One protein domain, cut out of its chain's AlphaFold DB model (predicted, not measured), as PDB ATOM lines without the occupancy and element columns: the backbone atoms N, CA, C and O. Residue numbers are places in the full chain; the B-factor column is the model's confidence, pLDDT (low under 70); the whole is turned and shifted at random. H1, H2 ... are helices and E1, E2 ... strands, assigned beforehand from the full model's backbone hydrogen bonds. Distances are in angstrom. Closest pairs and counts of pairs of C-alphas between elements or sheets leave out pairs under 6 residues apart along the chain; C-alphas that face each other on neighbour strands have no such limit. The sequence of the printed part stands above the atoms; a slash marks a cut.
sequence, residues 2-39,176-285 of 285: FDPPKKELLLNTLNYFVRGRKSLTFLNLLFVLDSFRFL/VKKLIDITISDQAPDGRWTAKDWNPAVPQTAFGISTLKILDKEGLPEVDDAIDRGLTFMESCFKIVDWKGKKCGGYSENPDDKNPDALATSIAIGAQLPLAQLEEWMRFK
ATOM      1  N   PHE A   2     197.183 161.171 178.242       86.00
ATOM      2  CA  PHE A   2     197.623 159.970 178.965       86.00
ATOM      3  C   PHE A   2     196.418 159.128 179.373       86.00
ATOM      4  O   PHE A   2     195.380 159.689 179.732       86.00
ATOM      5  N   ASP A   3     196.545 157.803 179.304       90.00
ATOM      6  CA  ASP A   3     195.562 156.910 179.916       90.00
ATOM      7  C   ASP A   3     195.574 157.059 181.456       90.00
ATOM      8  O   ASP A   3     196.549 157.575 182.022       90.00
ATOM      9  N   PRO A   4     194.491 156.670 182.161       92.25
ATOM     10  CA  PRO A   4     194.412 156.853 183.609       92.25
ATOM     11  C   PRO A   4     195.577 156.208 184.388       92.25
ATOM     12  O   PRO A   4     196.134 156.894 185.249       92.25
ATOM     13  N   PRO A   5     196.017 154.967 184.081       94.25
ATOM     14  CA  PRO A   5     197.179 154.365 184.740       94.25
ATOM     15  C   PRO A   5     198.476 155.170 184.583       94.25
ATOM     16  O   PRO A   5     199.186 155.409 185.562       94.25
ATOM     17  N   LYS A   6     198.799 155.627 183.368       95.69
ATOM     18  CA  LYS A   6     200.014 156.405 183.110       95.69
ATOM     19  C   LYS A   6     199.937 157.789 183.744       95.69
ATOM     20  O   LYS A   6     200.929 158.250 184.311       95.69
ATOM     21  N   LYS A   7     198.760 158.427 183.720       96.81
ATOM     22  CA  LYS A   7     198.525 159.692 184.432       96.81
ATOM     23  C   LYS A   7     198.790 159.531 185.932       96.81
ATOM     24  O   LYS A   7     199.490 160.358 186.508       96.81
ATOM     25  N   GLU A   8     198.295 158.466 186.561       96.75
ATOM     26  CA  GLU A   8     198.540 158.202 187.984       96.75
ATOM     27  C   GLU A   8     200.040 158.049 188.292       96.75
ATOM     28  O   GLU A   8     200.550 158.660 189.235       96.75
ATOM     29  N   LEU A   9     200.767 157.289 187.469       98.06
ATOM     30  CA  LEU A   9     202.215 157.114 187.605       98.06
ATOM     31  C   LEU A   9     202.972 158.449 187.522       98.06
ATOM     32  O   LEU A   9     203.829 158.708 188.373       98.06
ATOM     33  N   LEU A  10     202.627 159.300 186.551       98.12
ATOM     34  CA  LEU A  10     203.192 160.645 186.400       98.12
ATOM     35  C   LEU A  10     202.914 161.509 187.630       98.12
ATOM     36  O   LEU A  10     203.836 162.097 188.192       98.12
ATOM     37  N   LEU A  11     201.668 161.539 188.103       97.81
ATOM     38  CA  LEU A  11     201.300 162.318 189.285       97.81
ATOM     39  C   LEU A  11     202.028 161.843 190.540       97.81
ATOM     40  O   LEU A  11     202.410 162.666 191.373       97.81
ATOM     41  N   ASN A  12     202.265 160.541 190.688       97.50
ATOM     42  CA  ASN A  12     203.049 160.010 191.801       97.50
ATOM     43  C   ASN A  12     204.496 160.523 191.767       97.50
ATOM     44  O   ASN A  12     205.010 160.950 192.803       97.50
ATOM     45  N   THR A  13     205.109 160.562 190.582       97.81
ATOM     46  CA  THR A  13     206.455 161.110 190.362       97.81
ATOM     47  C   THR A  13     206.513 162.619 190.609       97.81
ATOM     48  O   THR A  13     207.383 163.084 191.342       97.81
ATOM     49  N   LEU A  14     205.562 163.393 190.079       97.94
ATOM     50  CA  LEU A  14     205.511 164.846 190.288       97.94
ATOM     51  C   LEU A  14     205.313 165.197 191.771       97.94
ATOM     52  O   LEU A  14     205.995 166.069 192.304       97.94
ATOM     53  N   ASN A  15     204.444 164.468 192.480       96.69
ATOM     54  CA  ASN A  15     204.289 164.615 193.931       96.69
ATOM     55  C   ASN A  15     205.582 164.285 194.689       96.69
ATOM     56  O   ASN A  15     205.898 164.931 195.689       96.69
ATOM     57  N   TYR A  16     206.333 163.278 194.237       94.94
ATOM     58  CA  TYR A  16     207.645 162.974 194.799       94.94
ATOM     59  C   TYR A  16     208.620 164.149 194.612       94.94
ATOM     60  O   TYR A  16     209.246 164.569 195.588       94.94
ATOM     61  N   PHE A  17     208.678 164.736 193.414       96.44
ATOM     62  CA  PHE A  17     209.505 165.910 193.136       96.44
ATOM     63  C   PHE A  17     209.120 167.125 193.983       96.44
ATOM     64  O   PHE A  17     210.006 167.755 194.555       96.44
ATOM     65  N   VAL A  18     207.826 167.415 194.164       96.75
ATOM     66  CA  VAL A  18     207.381 168.530 195.023       96.75
ATOM     67  C   VAL A  18     207.772 168.317 196.490       96.75
ATOM     68  O   VAL A  18     208.235 169.249 197.153       96.75
ATOM     69  N   ARG A  19     207.667 167.088 197.008       93.81
ATOM     70  CA  ARG A  19     208.113 166.762 198.378       93.81
ATOM     71  C   ARG A  19     209.631 166.876 198.539       93.81
ATOM     72  O   ARG A  19     210.113 167.223 199.613       93.81
ATOM     73  N   GLY A  20     210.380 166.575 197.479       94.00
ATOM     74  CA  GLY A  20     211.836 166.696 197.404       94.00
ATOM     75  C   GLY A  20     212.338 168.053 196.900       94.00
ATOM     76  O   GLY A  20     213.538 168.202 196.705       94.00
ATOM     77  N   ARG A  21     211.464 169.048 196.697       95.25
ATOM     78  CA  ARG A  21     211.750 170.270 195.917       95.25
ATOM     79  C   ARG A  21     213.011 171.037 196.311       95.25
ATOM     80  O   ARG A  21     213.618 171.677 195.462       95.25
ATOM     81  N   LYS A  22     213.450 170.935 197.569       93.00
ATOM     82  CA  LYS A  22     214.684 171.571 198.064       93.00
ATOM     83  C   LYS A  22     215.960 171.064 197.380       93.00
ATOM     84  O   LYS A  22     216.971 171.752 197.443       93.00
ATOM     85  N   SER A  23     215.934 169.883 196.755       93.81
ATOM     86  CA  SER A  23     217.054 169.364 195.960       93.81
ATOM     87  C   SER A  23     216.963 169.710 194.473       93.81
ATOM     88  O   SER A  23     217.881 169.380 193.728       93.81
ATOM     89  N   LEU A  24     215.867 170.325 194.019       95.19
ATOM     90  CA  LEU A  24     215.698 170.722 192.625       95.19
ATOM     91  C   LEU A  24     216.271 172.117 192.392       95.19
ATOM     92  O   LEU A  24     216.234 172.993 193.260       95.19
ATOM     93  N   THR A  25     216.763 172.346 191.176       94.38
ATOM     94  CA  THR A  25     216.996 173.712 190.712       94.38
ATOM     95  C   THR A  25     215.658 174.447 190.629       94.38
ATOM     96  O   THR A  25     214.604 173.841 190.423       94.38
ATOM     97  N   PHE A  26     215.700 175.772 190.763       95.25
ATOM     98  CA  PHE A  26     214.496 176.599 190.672       95.25
ATOM     99  C   PHE A  26     213.768 176.406 189.328       95.25
ATOM    100  O   PHE A  26     212.551 176.258 189.306       95.25
ATOM    101  N   LEU A  27     214.522 176.298 188.228       94.44
ATOM    102  CA  LEU A  27     213.970 176.045 186.897       94.44
ATOM    103  C   LEU A  27     213.284 174.674 186.786       94.44
ATOM    104  O   LEU A  27     212.152 174.595 186.319       94.44
ATOM    105  N   ASN A  28     213.927 173.602 187.262       96.12
ATOM    106  CA  ASN A  28     213.331 172.263 187.205       96.12
ATOM    107  C   ASN A  28     212.064 172.183 188.057       96.12
ATOM    108  O   ASN A  28     211.106 171.520 187.670       96.12
ATOM    109  N   LEU A  29     212.038 172.880 189.196       97.19
ATOM    110  CA  LEU A  29     210.838 172.970 190.010       97.19
ATOM    111  C   LEU A  29     209.704 173.683 189.261       97.19
ATOM    112  O   LEU A  29     208.602 173.153 189.246       97.19
ATOM    113  N   LEU A  30     209.954 174.813 188.586       96.75
ATOM    114  CA  LEU A  30     208.932 175.487 187.767       96.75
ATOM    115  C   LEU A  30     208.316 174.540 186.725       96.75
ATOM    116  O   LEU A  30     207.093 174.443 186.640       96.75
ATOM    117  N   PHE A  31     209.140 173.766 186.010       96.88
ATOM    118  CA  PHE A  31     208.645 172.783 185.040       96.88
ATOM    119  C   PHE A  31     207.808 171.664 185.682       96.88
ATOM    120  O   PHE A  31     206.774 171.264 185.135       96.88
ATOM    121  N   VAL A  32     208.205 171.182 186.863       98.00
ATOM    122  CA  VAL A  32     207.419 170.197 187.627       98.00
ATOM    123  C   VAL A  32     206.047 170.762 187.997       98.00
ATOM    124  O   VAL A  32     205.048 170.049 187.908       98.00
ATOM    125  N   LEU A  33     205.970 172.035 188.391       97.50
ATOM    126  CA  LEU A  33     204.708 172.670 188.780       97.50
ATOM    127  C   LEU A  33     203.791 172.897 187.570       97.50
ATOM    128  O   LEU A  33     202.608 172.564 187.644       97.50
ATOM    129  N   ASP A  34     204.332 173.361 186.439       95.12
ATOM    130  CA  ASP A  34     203.581 173.484 185.179       95.12
ATOM    131  C   ASP A  34     202.998 172.136 184.723       95.12
ATOM    132  O   ASP A  34     201.874 172.071 184.218       95.12
ATOM    133  N   SER A  35     203.711 171.037 184.986       96.94
ATOM    134  CA  SER A  35     203.265 169.687 184.631       96.94
ATOM    135  C   SER A  35     201.967 169.270 185.326       96.94
ATOM    136  O   SER A  35     201.149 168.588 184.712       96.94
ATOM    137  N   PHE A  36     201.716 169.696 186.571       97.12
ATOM    138  CA  PHE A  36     200.413 169.453 187.210       97.12
ATOM    139  C   PHE A  36     199.286 170.125 186.428       97.12
ATOM    140  O   PHE A  36     198.253 169.507 186.172       97.12
ATOM    141  N   ARG A  37     199.514 171.366 185.989       92.31
ATOM    142  CA  ARG A  37     198.533 172.155 185.242       92.31
ATOM    143  C   ARG A  37     198.231 171.522 183.883       92.31
ATOM    144  O   ARG A  37     197.067 171.371 183.525       92.31
ATOM    145  N   PHE A  38     199.262 171.056 183.181       93.69
ATOM    146  CA  PHE A  38     199.137 170.291 181.934       93.69
ATOM    147  C   PHE A  38     198.357 168.984 182.095       93.69
ATOM    148  O   PHE A  38     197.628 168.574 181.195       93.69
ATOM    149  N   LEU A  39     198.452 168.349 183.264       94.56
ATOM    150  CA  LEU A  39     197.674 167.159 183.601       94.56
ATOM    151  C   LEU A  39     196.267 167.482 184.142       94.56
ATOM    152  O   LEU A  39     195.502 166.554 184.424       94.56
ATOM    153  N   VAL A 176     209.325 179.146 156.837       97.38
ATOM    154  CA  VAL A 176     208.678 177.996 157.511       97.38
ATOM    155  C   VAL A 176     209.009 176.654 156.856       97.38
ATOM    156  O   VAL A 176     209.516 175.770 157.536       97.38
ATOM    157  N   LYS A 177     208.833 176.527 155.533       96.81
ATOM    158  CA  LYS A 177     209.161 175.289 154.808       96.81
ATOM    159  C   LYS A 177     210.609 174.837 155.039       96.81
ATOM    160  O   LYS A 177     210.845 173.681 155.354       96.81
ATOM    161  N   LYS A 178     211.578 175.757 154.943       97.38
ATOM    162  CA  LYS A 178     212.998 175.449 155.182       97.38
ATOM    163  C   LYS A 178     213.228 174.990 156.628       97.38
ATOM    164  O   LYS A 178     214.043 174.106 156.846       97.38
ATOM    165  N   LEU A 179     212.532 175.573 157.606       97.50
ATOM    166  CA  LEU A 179     212.642 175.149 159.006       97.50
ATOM    167  C   LEU A 179     212.062 173.755 159.241       97.50
ATOM    168  O   LEU A 179     212.672 172.981 159.973       97.50
ATOM    169  N   ILE A 180     210.924 173.431 158.622       98.31
ATOM    170  CA  ILE A 180     210.354 172.078 158.659       98.31
ATOM    171  C   ILE A 180     211.351 171.090 158.047       98.31
ATOM    172  O   ILE A 180     211.743 170.144 158.727       98.31
ATOM    173  N   ASP A 181     211.832 171.370 156.831       97.94
ATOM    174  CA  ASP A 181     212.779 170.515 156.107       97.94
ATOM    175  C   ASP A 181     214.040 170.233 156.954       97.94
ATOM    176  O   ASP A 181     214.433 169.077 157.106       97.94
ATOM    177  N   ILE A 182     214.636 171.267 157.567       97.25
ATOM    178  CA  ILE A 182     215.813 171.114 158.442       97.25
ATOM    179  C   ILE A 182     215.459 170.335 159.720       97.25
ATOM    180  O   ILE A 182     216.218 169.478 160.163       97.25
ATOM    181  N   THR A 183     214.303 170.604 160.335       97.62
ATOM    182  CA  THR A 183     213.901 169.904 161.568       97.62
ATOM    183  C   THR A 183     213.701 168.423 161.333       97.62
ATOM    184  O   THR A 183     214.178 167.628 162.133       97.62
ATOM    185  N   ILE A 184     213.085 168.037 160.222       98.00
ATOM    186  CA  ILE A 184     212.953 166.627 159.866       98.00
ATOM    187  C   ILE A 184     214.329 166.018 159.554       98.00
ATOM    188  O   ILE A 184     214.619 164.922 160.029       98.00
ATOM    189  N   SER A 185     215.199 166.717 158.813       96.62
ATOM    190  CA  SER A 185     216.513 166.172 158.434       96.62
ATOM    191  C   SER A 185     217.475 165.974 159.604       96.62
ATOM    192  O   SER A 185     218.327 165.091 159.541       96.62
ATOM    193  N   ASP A 186     217.356 166.789 160.653       95.69
ATOM    194  CA  ASP A 186     218.209 166.705 161.843       95.69
ATOM    195  C   ASP A 186     217.799 165.568 162.794       95.69
ATOM    196  O   ASP A 186     218.538 165.247 163.728       95.69
ATOM    197  N   GLN A 187     216.619 164.968 162.598       97.56
ATOM    198  CA  GLN A 187     216.145 163.879 163.442       97.56
ATOM    199  C   GLN A 187     217.004 162.628 163.224       97.56
ATOM    200  O   GLN A 187     217.204 162.164 162.099       97.56
ATOM    201  N   ALA A 188     217.500 162.045 164.311       96.56
ATOM    202  CA  ALA A 188     218.280 160.821 164.244       96.56
ATOM    203  C   ALA A 188     217.397 159.605 163.878       96.56
ATOM    204  O   ALA A 188     216.181 159.630 164.095       96.56
ATOM    205  N   PRO A 189     217.988 158.500 163.377       96.06
ATOM    206  CA  PRO A 189     217.230 157.310 162.976       96.06
ATOM    207  C   PRO A 189     216.390 156.660 164.087       96.06
ATOM    208  O   PRO A 189     215.403 155.995 163.791       96.06
ATOM    209  N   ASP A 190     216.776 156.832 165.354       95.75
ATOM    210  CA  ASP A 190     216.034 156.353 166.527       95.75
ATOM    211  C   ASP A 190     214.900 157.302 166.957       95.75
ATOM    212  O   ASP A 190     214.213 157.024 167.936       95.75
ATOM    213  N   GLY A 191     214.686 158.401 166.226       97.38
ATOM    214  CA  GLY A 191     213.607 159.365 166.436       97.38
ATOM    215  C   GLY A 191     213.972 160.555 167.322       97.38
ATOM    216  O   GLY A 191     213.196 161.509 167.396       97.38
ATOM    217  N   ARG A 192     215.138 160.560 167.977       96.94
ATOM    218  CA  ARG A 192     215.527 161.684 168.840       96.94
ATOM    219  C   ARG A 192     216.020 162.885 168.039       96.94
ATOM    220  O   ARG A 192     216.631 162.735 166.981       96.94
ATOM    221  N   TRP A 193     215.850 164.070 168.613       96.69
ATOM    222  CA  TRP A 193     216.625 165.249 168.221       96.69
ATOM    223  C   TRP A 193     217.789 165.465 169.178       96.69
ATOM    224  O   TRP A 193     217.736 165.070 170.344       96.69
ATOM    225  N   THR A 194     218.837 166.109 168.678       90.12
ATOM    226  CA  THR A 194     220.034 166.471 169.437       90.12
ATOM    227  C   THR A 194     220.378 167.942 169.222       90.12
ATOM    228  O   THR A 194     219.844 168.600 168.329       90.12
ATOM    229  N   ALA A 195     221.270 168.471 170.055       85.00
ATOM    230  CA  ALA A 195     221.878 169.783 169.861       85.00
ATOM    231  C   ALA A 195     223.373 169.721 170.166       85.00
ATOM    232  O   ALA A 195     223.849 168.793 170.827       85.00
ATOM    233  N   LYS A 196     224.124 170.706 169.671       78.50
ATOM    234  CA  LYS A 196     225.589 170.677 169.738       78.50
ATOM    235  C   LYS A 196     226.127 170.877 171.158       78.50
ATOM    236  O   LYS A 196     227.030 170.154 171.569       78.50
ATOM    237  N   ASP A 197     225.553 171.828 171.894       68.75
ATOM    238  CA  ASP A 197     226.145 172.346 173.138       68.75
ATOM    239  C   ASP A 197     225.374 171.944 174.414       68.75
ATOM    240  O   ASP A 197     225.904 172.036 175.520       68.75
ATOM    241  N   TRP A 198     224.142 171.438 174.286       78.94
ATOM    242  CA  TRP A 198     223.344 170.911 175.401       78.94
ATOM    243  C   TRP A 198     222.472 169.755 174.911       78.94
ATOM    244  O   TRP A 198     221.482 169.981 174.221       78.94
ATOM    245  N   ASN A 199     222.844 168.511 175.224       80.62
ATOM    246  CA  ASN A 199     222.318 167.345 174.507       80.62
ATOM    247  C   ASN A 199     221.613 166.257 175.354       80.62
ATOM    248  O   ASN A 199     221.821 165.072 175.081       80.62
ATOM    249  N   PRO A 200     220.784 166.584 176.367       85.88
ATOM    250  CA  PRO A 200     219.887 165.578 176.926       85.88
ATOM    251  C   PRO A 200     218.812 165.229 175.886       85.88
ATOM    252  O   PRO A 200     218.155 166.113 175.326       85.88
ATOM    253  N   ALA A 201     218.634 163.938 175.602       91.75
ATOM    254  CA  ALA A 201     217.898 163.511 174.414       91.75
ATOM    255  C   ALA A 201     216.387 163.786 174.503       91.75
ATOM    256  O   ALA A 201     215.797 164.264 173.532       91.75
ATOM    257  N   VAL A 202     215.745 163.545 175.654       96.31
ATOM    258  CA  VAL A 202     214.305 163.835 175.820       96.31
ATOM    259  C   VAL A 202     213.979 165.327 175.681       96.31
ATOM    260  O   VAL A 202     213.107 165.644 174.869       96.31
ATOM    261  N   PRO A 203     214.654 166.266 176.377       95.31
ATOM    262  CA  PRO A 203     214.385 167.688 176.179       95.31
ATOM    263  C   PRO A 203     214.597 168.163 174.737       95.31
ATOM    264  O   PRO A 203     213.754 168.882 174.207       95.31
ATOM    265  N   GLN A 204     215.667 167.721 174.066       96.00
ATOM    266  CA  GLN A 204     215.896 168.084 172.664       96.00
ATOM    267  C   GLN A 204     214.800 167.549 171.737       96.00
ATOM    268  O   GLN A 204     214.303 168.271 170.871       96.00
ATOM    269  N   THR A 205     214.364 166.312 171.967       97.94
ATOM    270  CA  THR A 205     213.273 165.691 171.205       97.94
ATOM    271  C   THR A 205     211.955 166.435 171.403       97.94
ATOM    272  O   THR A 205     211.253 166.733 170.439       97.94
ATOM    273  N   ALA A 206     211.650 166.827 172.637       97.19
ATOM    274  CA  ALA A 206     210.482 167.635 172.952       97.19
ATOM    275  C   ALA A 206     210.495 169.014 172.268       97.19
ATOM    276  O   ALA A 206     209.447 169.492 171.822       97.19
ATOM    277  N   PHE A 207     211.666 169.646 172.149       96.12
ATOM    278  CA  PHE A 207     211.824 170.910 171.427       96.12
ATOM    279  C   PHE A 207     211.625 170.754 169.920       96.12
ATOM    280  O   PHE A 207     210.950 171.593 169.320       96.12
ATOM    281  N   GLY A 208     212.124 169.665 169.327       97.50
ATOM    282  CA  GLY A 208     211.871 169.322 167.925       97.50
ATOM    283  C   GLY A 208     210.377 169.130 167.648       97.50
ATOM    284  O   GLY A 208     209.820 169.790 166.770       97.50
ATOM    285  N   ILE A 209     209.696 168.330 168.478       98.00
ATOM    286  CA  ILE A 209     208.242 168.100 168.392       98.00
ATOM    287  C   ILE A 209     207.465 169.415 168.501       98.00
ATOM    288  O   ILE A 209     206.591 169.696 167.682       98.00
ATOM    289  N   SER A 210     207.771 170.234 169.509       96.25
ATOM    290  CA  SER A 210     207.070 171.504 169.733       96.25
ATOM    291  C   SER A 210     207.293 172.476 168.575       96.25
ATOM    292  O   SER A 210     206.355 173.133 168.132       96.25
ATOM    293  N   THR A 211     208.515 172.522 168.039       96.81
ATOM    294  CA  THR A 211     208.862 173.334 166.868       96.81
ATOM    295  C   THR A 211     208.045 172.914 165.651       96.81
ATOM    296  O   THR A 211     207.404 173.760 165.034       96.81
ATOM    297  N   LEU A 212     207.996 171.615 165.342       97.81
ATOM    298  CA  LEU A 212     207.205 171.086 164.230       97.81
ATOM    299  C   LEU A 212     205.712 171.400 164.381       97.81
ATOM    300  O   LEU A 212     205.119 171.941 163.454       97.81
ATOM    301  N   LYS A 213     205.134 171.184 165.570       95.94
ATOM    302  CA  LYS A 213     203.730 171.533 165.862       95.94
ATOM    303  C   LYS A 213     203.426 173.013 165.628       95.94
ATOM    304  O   LYS A 213     202.335 173.363 165.187       95.94
ATOM    305  N   ILE A 214     204.356 173.901 165.976       95.25
ATOM    306  CA  ILE A 214     204.168 175.344 165.793       95.25
ATOM    307  C   ILE A 214     204.252 175.719 164.308       95.25
ATOM    308  O   ILE A 214     203.461 176.552 163.858       95.25
ATOM    309  N   LEU A 215     205.203 175.132 163.578       96.19
ATOM    310  CA  LEU A 215     205.482 175.445 162.176       96.19
ATOM    311  C   LEU A 215     204.427 174.886 161.220       96.19
ATOM    312  O   LEU A 215     204.051 175.573 160.270       96.19
ATOM    313  N   ASP A 216     203.967 173.661 161.456       95.38
ATOM    314  CA  ASP A 216     203.079 172.966 160.538       95.38
ATOM    315  C   ASP A 216     201.609 173.314 160.788       95.38
ATOM    316  O   ASP A 216     200.902 172.700 161.587       95.38
ATOM    317  N   LYS A 217     201.146 174.353 160.091       88.62
ATOM    318  CA  LYS A 217     199.732 174.749 160.087       88.62
ATOM    319  C   LYS A 217     198.903 173.994 159.047       88.62
ATOM    320  O   LYS A 217     197.681 174.127 159.068       88.62
ATOM    321  N   GLU A 218     199.542 173.254 158.144       88.88
ATOM    322  CA  GLU A 218     198.887 172.592 157.011       88.88
ATOM    323  C   GLU A 218     198.618 171.103 157.274       88.88
ATOM    324  O   GLU A 218     197.751 170.533 156.614       88.88
ATOM    325  N   GLY A 219     199.277 170.500 158.270       92.12
ATOM    326  CA  GLY A 219     199.102 169.090 158.625       92.12
ATOM    327  C   GLY A 219     199.788 168.184 157.609       92.12
ATOM    328  O   GLY A 219     199.148 167.352 156.964       92.12
ATOM    329  N   LEU A 220     201.084 168.418 157.405       96.00
ATOM    330  CA  LEU A 220     201.906 167.690 156.452       96.00
ATOM    331  C   LEU A 220     202.195 166.270 156.977       96.00
ATOM    332  O   LEU A 220     202.729 166.127 158.080       96.00
ATOM    333  N   PRO A 221     201.929 165.204 156.197       97.44
ATOM    334  CA  PRO A 221     202.136 163.827 156.653       97.44
ATOM    335  C   PRO A 221     203.566 163.517 157.121       97.44
ATOM    336  O   PRO A 221     203.763 162.748 158.058       97.44
ATOM    337  N   GLU A 222     204.578 164.109 156.487       97.69
ATOM    338  CA  GLU A 222     205.983 163.955 156.876       97.69
ATOM    339  C   GLU A 222     206.315 164.594 158.232       97.69
ATOM    340  O   GLU A 222     207.245 164.155 158.913       97.69
ATOM    341  N   VAL A 223     205.556 165.617 158.637       98.25
ATOM    342  CA  VAL A 223     205.686 166.248 159.951       98.25
ATOM    343  C   VAL A 223     205.070 165.352 161.018       98.25
ATOM    344  O   VAL A 223     205.712 165.118 162.043       98.25
ATOM    345  N   ASP A 224     203.878 164.811 160.760       97.25
ATOM    346  CA  ASP A 224     203.218 163.857 161.657       97.25
ATOM    347  C   ASP A 224     204.106 162.626 161.900       97.25
ATOM    348  O   ASP A 224     204.370 162.265 163.046       97.25
ATOM    349  N   ASP A 225     204.671 162.048 160.837       98.31
ATOM    350  CA  ASP A 225     205.602 160.915 160.916       98.31
ATOM    351  C   ASP A 225     206.871 161.251 161.731       98.31
ATOM    352  O   ASP A 225     207.322 160.466 162.572       98.31
ATOM    353  N   ALA A 226     207.437 162.452 161.560       98.56
ATOM    354  CA  ALA A 226     208.569 162.899 162.370       98.56
ATOM    355  C   ALA A 226     208.201 163.063 163.856       98.56
ATOM    356  O   ALA A 226     208.962 162.629 164.731       98.56
ATOM    357  N   ILE A 227     207.040 163.655 164.155       98.38
ATOM    358  CA  ILE A 227     206.529 163.802 165.524       98.38
ATOM    359  C   ILE A 227     206.314 162.425 166.162       98.38
ATOM    360  O   ILE A 227     206.767 162.210 167.287       98.38
ATOM    361  N   ASP A 228     205.698 161.484 165.449       98.19
ATOM    362  CA  ASP A 228     205.407 160.135 165.943       98.19
ATOM    363  C   ASP A 228     206.680 159.349 166.269       98.19
ATOM    364  O   ASP A 228     206.767 158.697 167.319       98.19
ATOM    365  N   ARG A 229     207.722 159.461 165.436       98.50
ATOM    366  CA  ARG A 229     209.045 158.903 165.759       98.50
ATOM    367  C   ARG A 229     209.648 159.527 167.015       98.50
ATOM    368  O   ARG A 229     210.181 158.806 167.856       98.50
ATOM    369  N   GLY A 230     209.536 160.846 167.173       98.38
ATOM    370  CA  GLY A 230     210.010 161.553 168.366       98.38
ATOM    371  C   GLY A 230     209.295 161.117 169.639       98.38
ATOM    372  O   GLY A 230     209.927 160.846 170.660       98.38
ATOM    373  N   LEU A 231     207.969 160.994 169.570       97.75
ATOM    374  CA  LEU A 231     207.159 160.491 170.674       97.75
ATOM    375  C   LEU A 231     207.524 159.040 171.002       97.75
ATOM    376  O   LEU A 231     207.706 158.717 172.172       97.75
ATOM    377  N   THR A 232     207.728 158.192 169.994       97.81
ATOM    378  CA  THR A 232     208.175 156.801 170.180       97.81
ATOM    379  C   THR A 232     209.525 156.726 170.893       97.81
ATOM    380  O   THR A 232     209.686 155.944 171.835       97.81
ATOM    381  N   PHE A 233     210.487 157.571 170.502       98.00
ATOM    382  CA  PHE A 233     211.756 157.690 171.216       98.00
ATOM    383  C   PHE A 233     211.533 158.073 172.683       98.00
ATOM    384  O   PHE A 233     212.036 157.399 173.582       98.00
ATOM    385  N   MET A 234     210.746 159.119 172.947       97.25
ATOM    386  CA  MET A 234     210.474 159.565 174.316       97.25
ATOM    387  C   MET A 234     209.790 158.487 175.161       97.25
ATOM    388  O   MET A 234     210.125 158.336 176.334       97.25
ATOM    389  N   GLU A 235     208.881 157.698 174.586       96.50
ATOM    390  CA  GLU A 235     208.247 156.571 175.276       96.50
ATOM    391  C   GLU A 235     209.259 155.508 175.718       96.50
ATOM    392  O   GLU A 235     209.130 154.954 176.811       96.50
ATOM    393  N   SER A 236     210.324 155.277 174.944       96.94
ATOM    394  CA  SER A 236     211.411 154.374 175.355       96.94
ATOM    395  C   SER A 236     212.169 154.864 176.605       96.94
ATOM    396  O   SER A 236     212.742 154.070 177.364       96.94
ATOM    397  N   CYS A 237     212.111 156.169 176.882       97.50
ATOM    398  CA  CYS A 237     212.673 156.804 178.072       97.50
ATOM    399  C   CYS A 237     211.706 156.810 179.270       97.50
ATOM    400  O   CYS A 237     212.085 157.273 180.344       97.50
ATOM    401  N   PHE A 238     210.477 156.297 179.143       97.69
ATOM    402  CA  PHE A 238     209.554 156.208 180.274       97.69
ATOM    403  C   PHE A 238     209.967 155.082 181.233       97.69
ATOM    404  O   PHE A 238     210.085 153.917 180.848       97.69
ATOM    405  N   LYS A 239     210.177 155.418 182.507       97.19
ATOM    406  CA  LYS A 239     210.616 154.503 183.567       97.19
ATOM    407  C   LYS A 239     209.562 154.411 184.649       97.19
ATOM    408  O   LYS A 239     209.023 155.425 185.082       97.19
ATOM    409  N   ILE A 240     209.315 153.190 185.116       96.88
ATOM    410  CA  ILE A 240     208.480 152.913 186.283       96.88
ATOM    411  C   ILE A 240     209.393 152.436 187.403       96.88
ATOM    412  O   ILE A 240     210.146 151.479 187.229       96.88
ATOM    413  N   VAL A 241     209.306 153.089 188.557       95.75
ATOM    414  CA  VAL A 241     210.111 152.781 189.742       95.75
ATOM    415  C   VAL A 241     209.214 152.638 190.969       95.75
ATOM    416  O   VAL A 241     208.136 153.234 191.037       95.75
ATOM    417  N   ASP A 242     209.648 151.846 191.947       94.69
ATOM    418  CA  ASP A 242     209.022 151.830 193.269       94.69
ATOM    419  C   ASP A 242     209.690 152.882 194.159       94.69
ATOM    420  O   ASP A 242     210.907 152.876 194.344       94.69
ATOM    421  N   TRP A 243     208.889 153.793 194.707       86.81
ATOM    422  CA  TRP A 243     209.338 154.777 195.675       86.81
ATOM    423  C   TRP A 243     208.543 154.646 196.973       86.81
ATOM    424  O   TRP A 243     207.391 155.078 197.066       86.81
ATOM    425  N   LYS A 244     209.181 154.087 198.009       86.56
ATOM    426  CA  LYS A 244     208.590 153.879 199.346       86.56
ATOM    427  C   LYS A 244     207.270 153.087 199.301       86.56
ATOM    428  O   LYS A 244     206.322 153.437 200.003       86.56
ATOM    429  N   GLY A 245     207.202 152.040 198.476       89.06
ATOM    430  CA  GLY A 245     206.020 151.187 198.327       89.06
ATOM    431  C   GLY A 245     204.931 151.780 197.432       89.06
ATOM    432  O   GLY A 245     203.817 151.257 197.400       89.06
ATOM    433  N   LYS A 246     205.218 152.880 196.723       93.00
ATOM    434  CA  LYS A 246     204.321 153.491 195.739       93.00
ATOM    435  C   LYS A 246     204.963 153.439 194.358       93.00
ATOM    436  O   LYS A 246     206.103 153.864 194.191       93.00
ATOM    437  N   LYS A 247     204.217 152.976 193.353       96.62
ATOM    438  CA  LYS A 247     204.678 153.017 191.961       96.62
ATOM    439  C   LYS A 247     204.655 154.450 191.432       96.62
ATOM    440  O   LYS A 247     203.615 155.110 191.450       96.62
ATOM    441  N   CYS A 248     205.796 154.892 190.931       97.06
ATOM    442  CA  CYS A 248     205.998 156.161 190.245       97.06
ATOM    443  C   CYS A 248     206.385 155.874 188.792       97.06
ATOM    444  O   CYS A 248     207.022 154.857 188.518       97.06
ATOM    445  N   GLY A 249     206.020 156.754 187.862       97.31
ATOM    446  CA  GLY A 249     206.520 156.692 186.490       97.31
ATOM    447  C   GLY A 249     206.777 158.067 185.888       97.31
ATOM    448  O   GLY A 249     206.069 159.023 186.193       97.31
ATOM    449  N   GLY A 250     207.823 158.186 185.084       97.62
ATOM    450  CA  GLY A 250     208.246 159.443 184.470       97.62
ATOM    451  C   GLY A 250     209.333 159.201 183.435       97.62
ATOM    452  O   GLY A 250     209.690 158.056 183.176       97.62
ATOM    453  N   TYR A 251     209.848 160.264 182.835       97.81
ATOM    454  CA  TYR A 251     210.823 160.162 181.752       97.81
ATOM    455  C   TYR A 251     212.230 160.420 182.278       97.81
ATOM    456  O   TYR A 251     212.435 161.299 183.117       97.81
ATOM    457  N   SER A 252     213.191 159.649 181.790       96.44
ATOM    458  CA  SER A 252     214.621 159.915 181.932       96.44
ATOM    459  C   SER A 252     215.168 160.665 180.715       96.44
ATOM    460  O   SER A 252     214.461 160.826 179.721       96.44
ATOM    461  N   GLU A 253     216.416 161.137 180.763       93.12
ATOM    462  CA  GLU A 253     217.018 161.833 179.619       93.12
ATOM    463  C   GLU A 253     217.295 160.882 178.451       93.12
ATOM    464  O   GLU A 253     217.112 161.276 177.298       93.12
ATOM    465  N   ASN A 254     217.698 159.642 178.751       92.31
ATOM    466  CA  ASN A 254     218.050 158.607 177.783       92.31
ATOM    467  C   ASN A 254     217.358 157.262 178.082       92.31
ATOM    468  O   ASN A 254     216.955 157.014 179.224       92.31
ATOM    469  N   PRO A 255     217.270 156.345 177.095       91.88
ATOM    470  CA  PRO A 255     216.632 155.041 177.284       91.88
ATOM    471  C   PRO A 255     217.321 154.143 178.321       91.88
ATOM    472  O   PRO A 255     216.641 153.365 178.988       91.88
ATOM    473  N   ASP A 256     218.637 154.258 178.487       92.25
ATOM    474  CA  ASP A 256     219.414 153.402 179.398       92.25
ATOM    475  C   ASP A 256     219.400 153.887 180.858       92.25
ATOM    476  O   ASP A 256     219.819 153.170 181.775       92.25
ATOM    477  N   ASP A 257     218.896 155.097 181.095       94.00
ATOM    478  CA  ASP A 257     218.779 155.654 182.433       94.00
ATOM    479  C   ASP A 257     217.738 154.884 183.256       94.00
ATOM    480  O   ASP A 257     216.703 154.427 182.770       94.00
ATOM    481  N   LYS A 258     218.005 154.745 184.555       91.88
ATOM    482  CA  LYS A 258     217.183 153.899 185.436       91.88
ATOM    483  C   LYS A 258     216.039 154.642 186.110       91.88
ATOM    484  O   LYS A 258     215.064 154.013 186.510       91.88
ATOM    485  N   ASN A 259     216.183 155.951 186.287       93.81
ATOM    486  CA  ASN A 259     215.300 156.749 187.125       93.81
ATOM    487  C   ASN A 259     214.696 157.903 186.325       93.81
ATOM    488  O   ASN A 259     215.409 158.501 185.518       93.81
ATOM    489  N   PRO A 260     213.425 158.258 186.583       95.69
ATOM    490  CA  PRO A 260     212.852 159.494 186.074       95.69
ATOM    491  C   PRO A 260     213.653 160.721 186.517       95.69
ATOM    492  O   PRO A 260     214.056 160.816 187.678       95.69
ATOM    493  N   ASP A 261     213.809 161.676 185.607       95.62
ATOM    494  CA  ASP A 261     214.382 162.994 185.865       95.62
ATOM    495  C   ASP A 261     213.283 164.072 185.851       95.62
ATOM    496  O   ASP A 261     212.288 163.963 185.128       95.62
ATOM    497  N   ALA A 262     213.444 165.113 186.671       96.75
ATOM    498  CA  ALA A 262     212.447 166.168 186.821       96.75
ATOM    499  C   ALA A 262     212.276 167.002 185.547       96.75
ATOM    500  O   ALA A 262     211.141 167.288 185.155       96.75
ATOM    501  N   LEU A 263     213.378 167.368 184.890       95.88
ATOM    502  CA  LEU A 263     213.347 168.140 183.655       95.88
ATOM    503  C   LEU A 263     212.799 167.283 182.513       95.88
ATOM    504  O   LEU A 263     211.825 167.682 181.874       95.88
ATOM    505  N   ALA A 264     213.367 166.093 182.300       97.00
ATOM    506  CA  ALA A 264     212.936 165.188 181.238       97.00
ATOM    507  C   ALA A 264     211.451 164.827 181.374       97.00
ATOM    508  O   ALA A 264     210.708 164.920 180.400       97.00
ATOM    509  N   THR A 265     210.984 164.502 182.587       98.19
ATOM    510  CA  THR A 265     209.566 164.199 182.835       98.19
ATOM    511  C   THR A 265     208.663 165.371 182.478       98.19
ATOM    512  O   THR A 265     207.669 165.193 181.778       98.19
ATOM    513  N   SER A 266     209.008 166.568 182.947       97.69
ATOM    514  CA  SER A 266     208.149 167.741 182.788       97.69
ATOM    515  C   SER A 266     208.066 168.203 181.336       97.69
ATOM    516  O   SER A 266     206.984 168.445 180.800       97.69
ATOM    517  N   ILE A 267     209.215 168.259 180.663       95.75
ATOM    518  CA  ILE A 267     209.302 168.635 179.254       95.75
ATOM    519  C   ILE A 267     208.617 167.584 178.367       95.75
ATOM    520  O   ILE A 267     207.932 167.941 177.408       95.75
ATOM    521  N   ALA A 268     208.703 166.298 178.725       97.00
ATOM    522  CA  ALA A 268     208.020 165.235 177.998       97.00
ATOM    523  C   ALA A 268     206.490 165.299 178.096       97.00
ATOM    524  O   ALA A 268     205.800 164.997 177.120       97.00
ATOM    525  N   ILE A 269     205.956 165.701 179.256       97.19
ATOM    526  CA  ILE A 269     204.525 165.989 179.424       97.19
ATOM    527  C   ILE A 269     204.124 167.151 178.504       97.19
ATOM    528  O   ILE A 269     203.151 167.032 177.761       97.19
ATOM    529  N   GLY A 270     204.904 168.238 178.502       94.62
ATOM    530  CA  GLY A 270     204.663 169.416 177.663       94.62
ATOM    531  C   GLY A 270     204.659 169.115 176.158       94.62
ATOM    532  O   GLY A 270     203.773 169.560 175.431       94.62
ATOM    533  N   ALA A 271     205.590 168.292 175.674       95.00
ATOM    534  CA  ALA A 271     205.654 167.931 174.254       95.00
ATOM    535  C   ALA A 271     204.446 167.114 173.769       95.00
ATOM    536  O   ALA A 271     204.151 167.098 172.574       95.00
ATOM    537  N   GLN A 272     203.726 166.451 174.678       94.50
ATOM    538  CA  GLN A 272     202.534 165.652 174.371       94.50
ATOM    539  C   GLN A 272     201.235 166.465 174.392       94.50
ATOM    540  O   GLN A 272     200.169 165.938 174.062       94.50
ATOM    541  N   LEU A 273     201.312 167.758 174.720       92.19
ATOM    542  CA  LEU A 273     200.178 168.664 174.618       92.19
ATOM    543  C   LEU A 273     199.723 168.810 173.151       92.19
ATOM    544  O   LEU A 273     200.557 168.877 172.237       92.19
ATOM    545  N   PRO A 274     198.406 168.895 172.894       91.38
ATOM    546  CA  PRO A 274     197.887 169.389 171.627       91.38
ATOM    547  C   PRO A 274     198.396 170.805 171.337       91.38
ATOM    548  O   PRO A 274     198.585 171.599 172.261       91.38
ATOM    549  N   LEU A 275     198.523 171.156 170.053       90.00
ATOM    550  CA  LEU A 275     198.965 172.489 169.627       90.00
ATOM    551  C   LEU A 275     198.153 173.614 170.286       90.00
ATOM    552  O   LEU A 275     198.733 174.599 170.722       90.00
ATOM    553  N   ALA A 276     196.834 173.456 170.432       90.25
ATOM    554  CA  ALA A 276     195.984 174.468 171.061       90.25
ATOM    555  C   ALA A 276     196.414 174.810 172.502       90.25
ATOM    556  O   ALA A 276     196.421 175.979 172.875       90.25
ATOM    557  N   GLN A 277     196.818 173.811 173.295       88.69
ATOM    558  CA  GLN A 277     197.290 174.029 174.668       88.69
ATOM    559  C   GLN A 277     198.707 174.607 174.700       88.69
ATOM    560  O   GLN A 277     199.019 175.428 175.560       88.69
ATOM    561  N   LEU A 278     199.559 174.230 173.742       86.88
ATOM    562  CA  LEU A 278     200.872 174.853 173.573       86.88
ATOM    563  C   LEU A 278     200.735 176.339 173.196       86.88
ATOM    564  O   LEU A 278     201.425 177.190 173.751       86.88
ATOM    565  N   GLU A 279     199.816 176.670 172.290       88.12
ATOM    566  CA  GLU A 279     199.520 178.054 171.921       88.12
ATOM    567  C   GLU A 279     198.921 178.846 173.085       88.12
ATOM    568  O   GLU A 279     199.296 179.998 173.278       88.12
ATOM    569  N   GLU A 280     198.032 178.250 173.880       87.00
ATOM    570  CA  GLU A 280     197.525 178.865 175.112       87.00
ATOM    571  C   GLU A 280     198.663 179.162 176.096       87.00
ATOM    572  O   GLU A 280     198.742 180.263 176.632       87.00
ATOM    573  N   TRP A 281     199.593 178.220 176.277       84.12
ATOM    574  CA  TRP A 281     200.766 178.408 177.131       84.12
ATOM    575  C   TRP A 281     201.677 179.554 176.648       84.12
ATOM    576  O   TRP A 281     202.210 180.291 177.479       84.12
ATOM    577  N   MET A 282     201.820 179.748 175.330       84.44
ATOM    578  CA  MET A 282     202.614 180.841 174.742       84.44
ATOM    579  C   MET A 282     201.900 182.202 174.729       84.44
ATOM    580  O   MET A 282     202.561 183.236 174.609       84.44
ATOM    581  N   ARG A 283     200.565 182.236 174.791       79.25
ATOM    582  CA  ARG A 283     199.790 183.478 174.686       79.25
ATOM    583  C   ARG A 283     199.674 184.157 176.049       79.25
ATOM    584  O   ARG A 283     199.261 183.564 177.036       79.25
ATOM    585  N   PHE A 284     199.971 185.453 176.069       70.12
ATOM    586  CA  PHE A 284     199.916 186.288 177.273       70.12
ATOM    587  C   PHE A 284     198.982 187.501 177.124       70.12
ATOM    588  O   PHE A 284     199.162 188.499 177.825       70.12
ATOM    589  N   LYS A 285     197.999 187.399 176.220       56.16
ATOM    590  CA  LYS A 285     196.960 188.411 175.972       56.16
ATOM    591  C   LYS A 285     195.822 188.320 176.978       56.16
ATOM    592  O   LYS A 285     195.433 187.176 177.294       56.16
TER     593      LYS A 285
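Overview. This is residues 2 to 39 and 176 to 285 of the 285 residues of an uncharacterized protein of Candidatus Yanofskybacteria bacterium GW2011_GWD2_39_48 (UniProt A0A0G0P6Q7). Two lobes stand end to end along the longest axis, with H6 between them: one lobe holds helices H1 and H2 and the strand hairpin E1 E2, with H1 packed on E2, and the other holds helices H3, H4 and H5. H7 lies to one side, near H4. The printed part has 148 residues, with seven named helices and two named strands in the order H1 H2 H3 H4 H5 E1 E2 H6 H7; the sheet, E1 - E2, is antiparallel, and the class is mostly helix. The whole is compact, with a radius of gyration of the C-alphas of 15.5 A and spans of 49 by 40 by 32 A.

Arrangement. H1, residues 4 to 19, and H2, residues 26 to 38, form a helical hairpin. They touch at a shallow tilt of 31 degrees, opposite ways, through residues 11 to 18 of H1 alone; the closest C-alphas are those of Leu 14 and Val 32, 6.3 A. H3, residues 176 to 185, touches H4, residues 201 to 215, closest at the C-alphas of Val 176 and Leu 215, 6.2 A, in a second helical hairpin. H4 is the hub and also forms a hairpin with H5, residues 221 to 236, with the C-alphas of Ile 209 and Ile 227 closest at 5.4 A. E1, residues 238 to 243, and E2, residues 246 to 251, are an antiparallel hairpin at 152 degrees; N 241 and O 248 are 2.9 A apart, within hydrogen-bond range. The closest C-alphas of H1 and E2 are those of Leu 9 and Gly 249, 4.5 A. H6, residues 262 to 271, touches H2, closest at the C-alphas of Asn 28 and Leu 263, 5.4 A, and H4, closest at those of Ala 206 and Ala 271, 5.0 A. H1 to H6 form an up-and-down bundle, each helix running against the one before it in the chain. H7, residues 275 to 282, is close to H4 but not clearly touching, about perpendicular at 79 degrees; the closest C-alphas are those of Lys 213 and Leu 275, 6.1 A. Every O i to N i+4 pair is within hydrogen-bond range in H1, H3, H4, H5, H6 and H7, and 7 of 9 are in H2.

Along the chain. H1 begins at C-alpha 4, (194.412, 156.853, 183.609), and is 22.5 A long. H2 measures 18.8 A, H3 14.2 A, H4 21.1 A, H5 22.9 A, E1 15.5 A, E2 16.8 A and H6 14.4 A. H7, 10.5 A, ends at C-alpha 282, (202.614, 180.841, 174.742).

Size, cuts and confidence. The C-alphas farthest apart are those of Lys 178 and Gly 245, 50.0 A. Residues 40 to 175 are not printed, and C-alphas 39 and 176 are 30.3 A apart across the cut. The link from H3 to H4, residues 186 to 200, is long. Mean pLDDT of the printed part is 94.0; residues 197 and 285 are under 70.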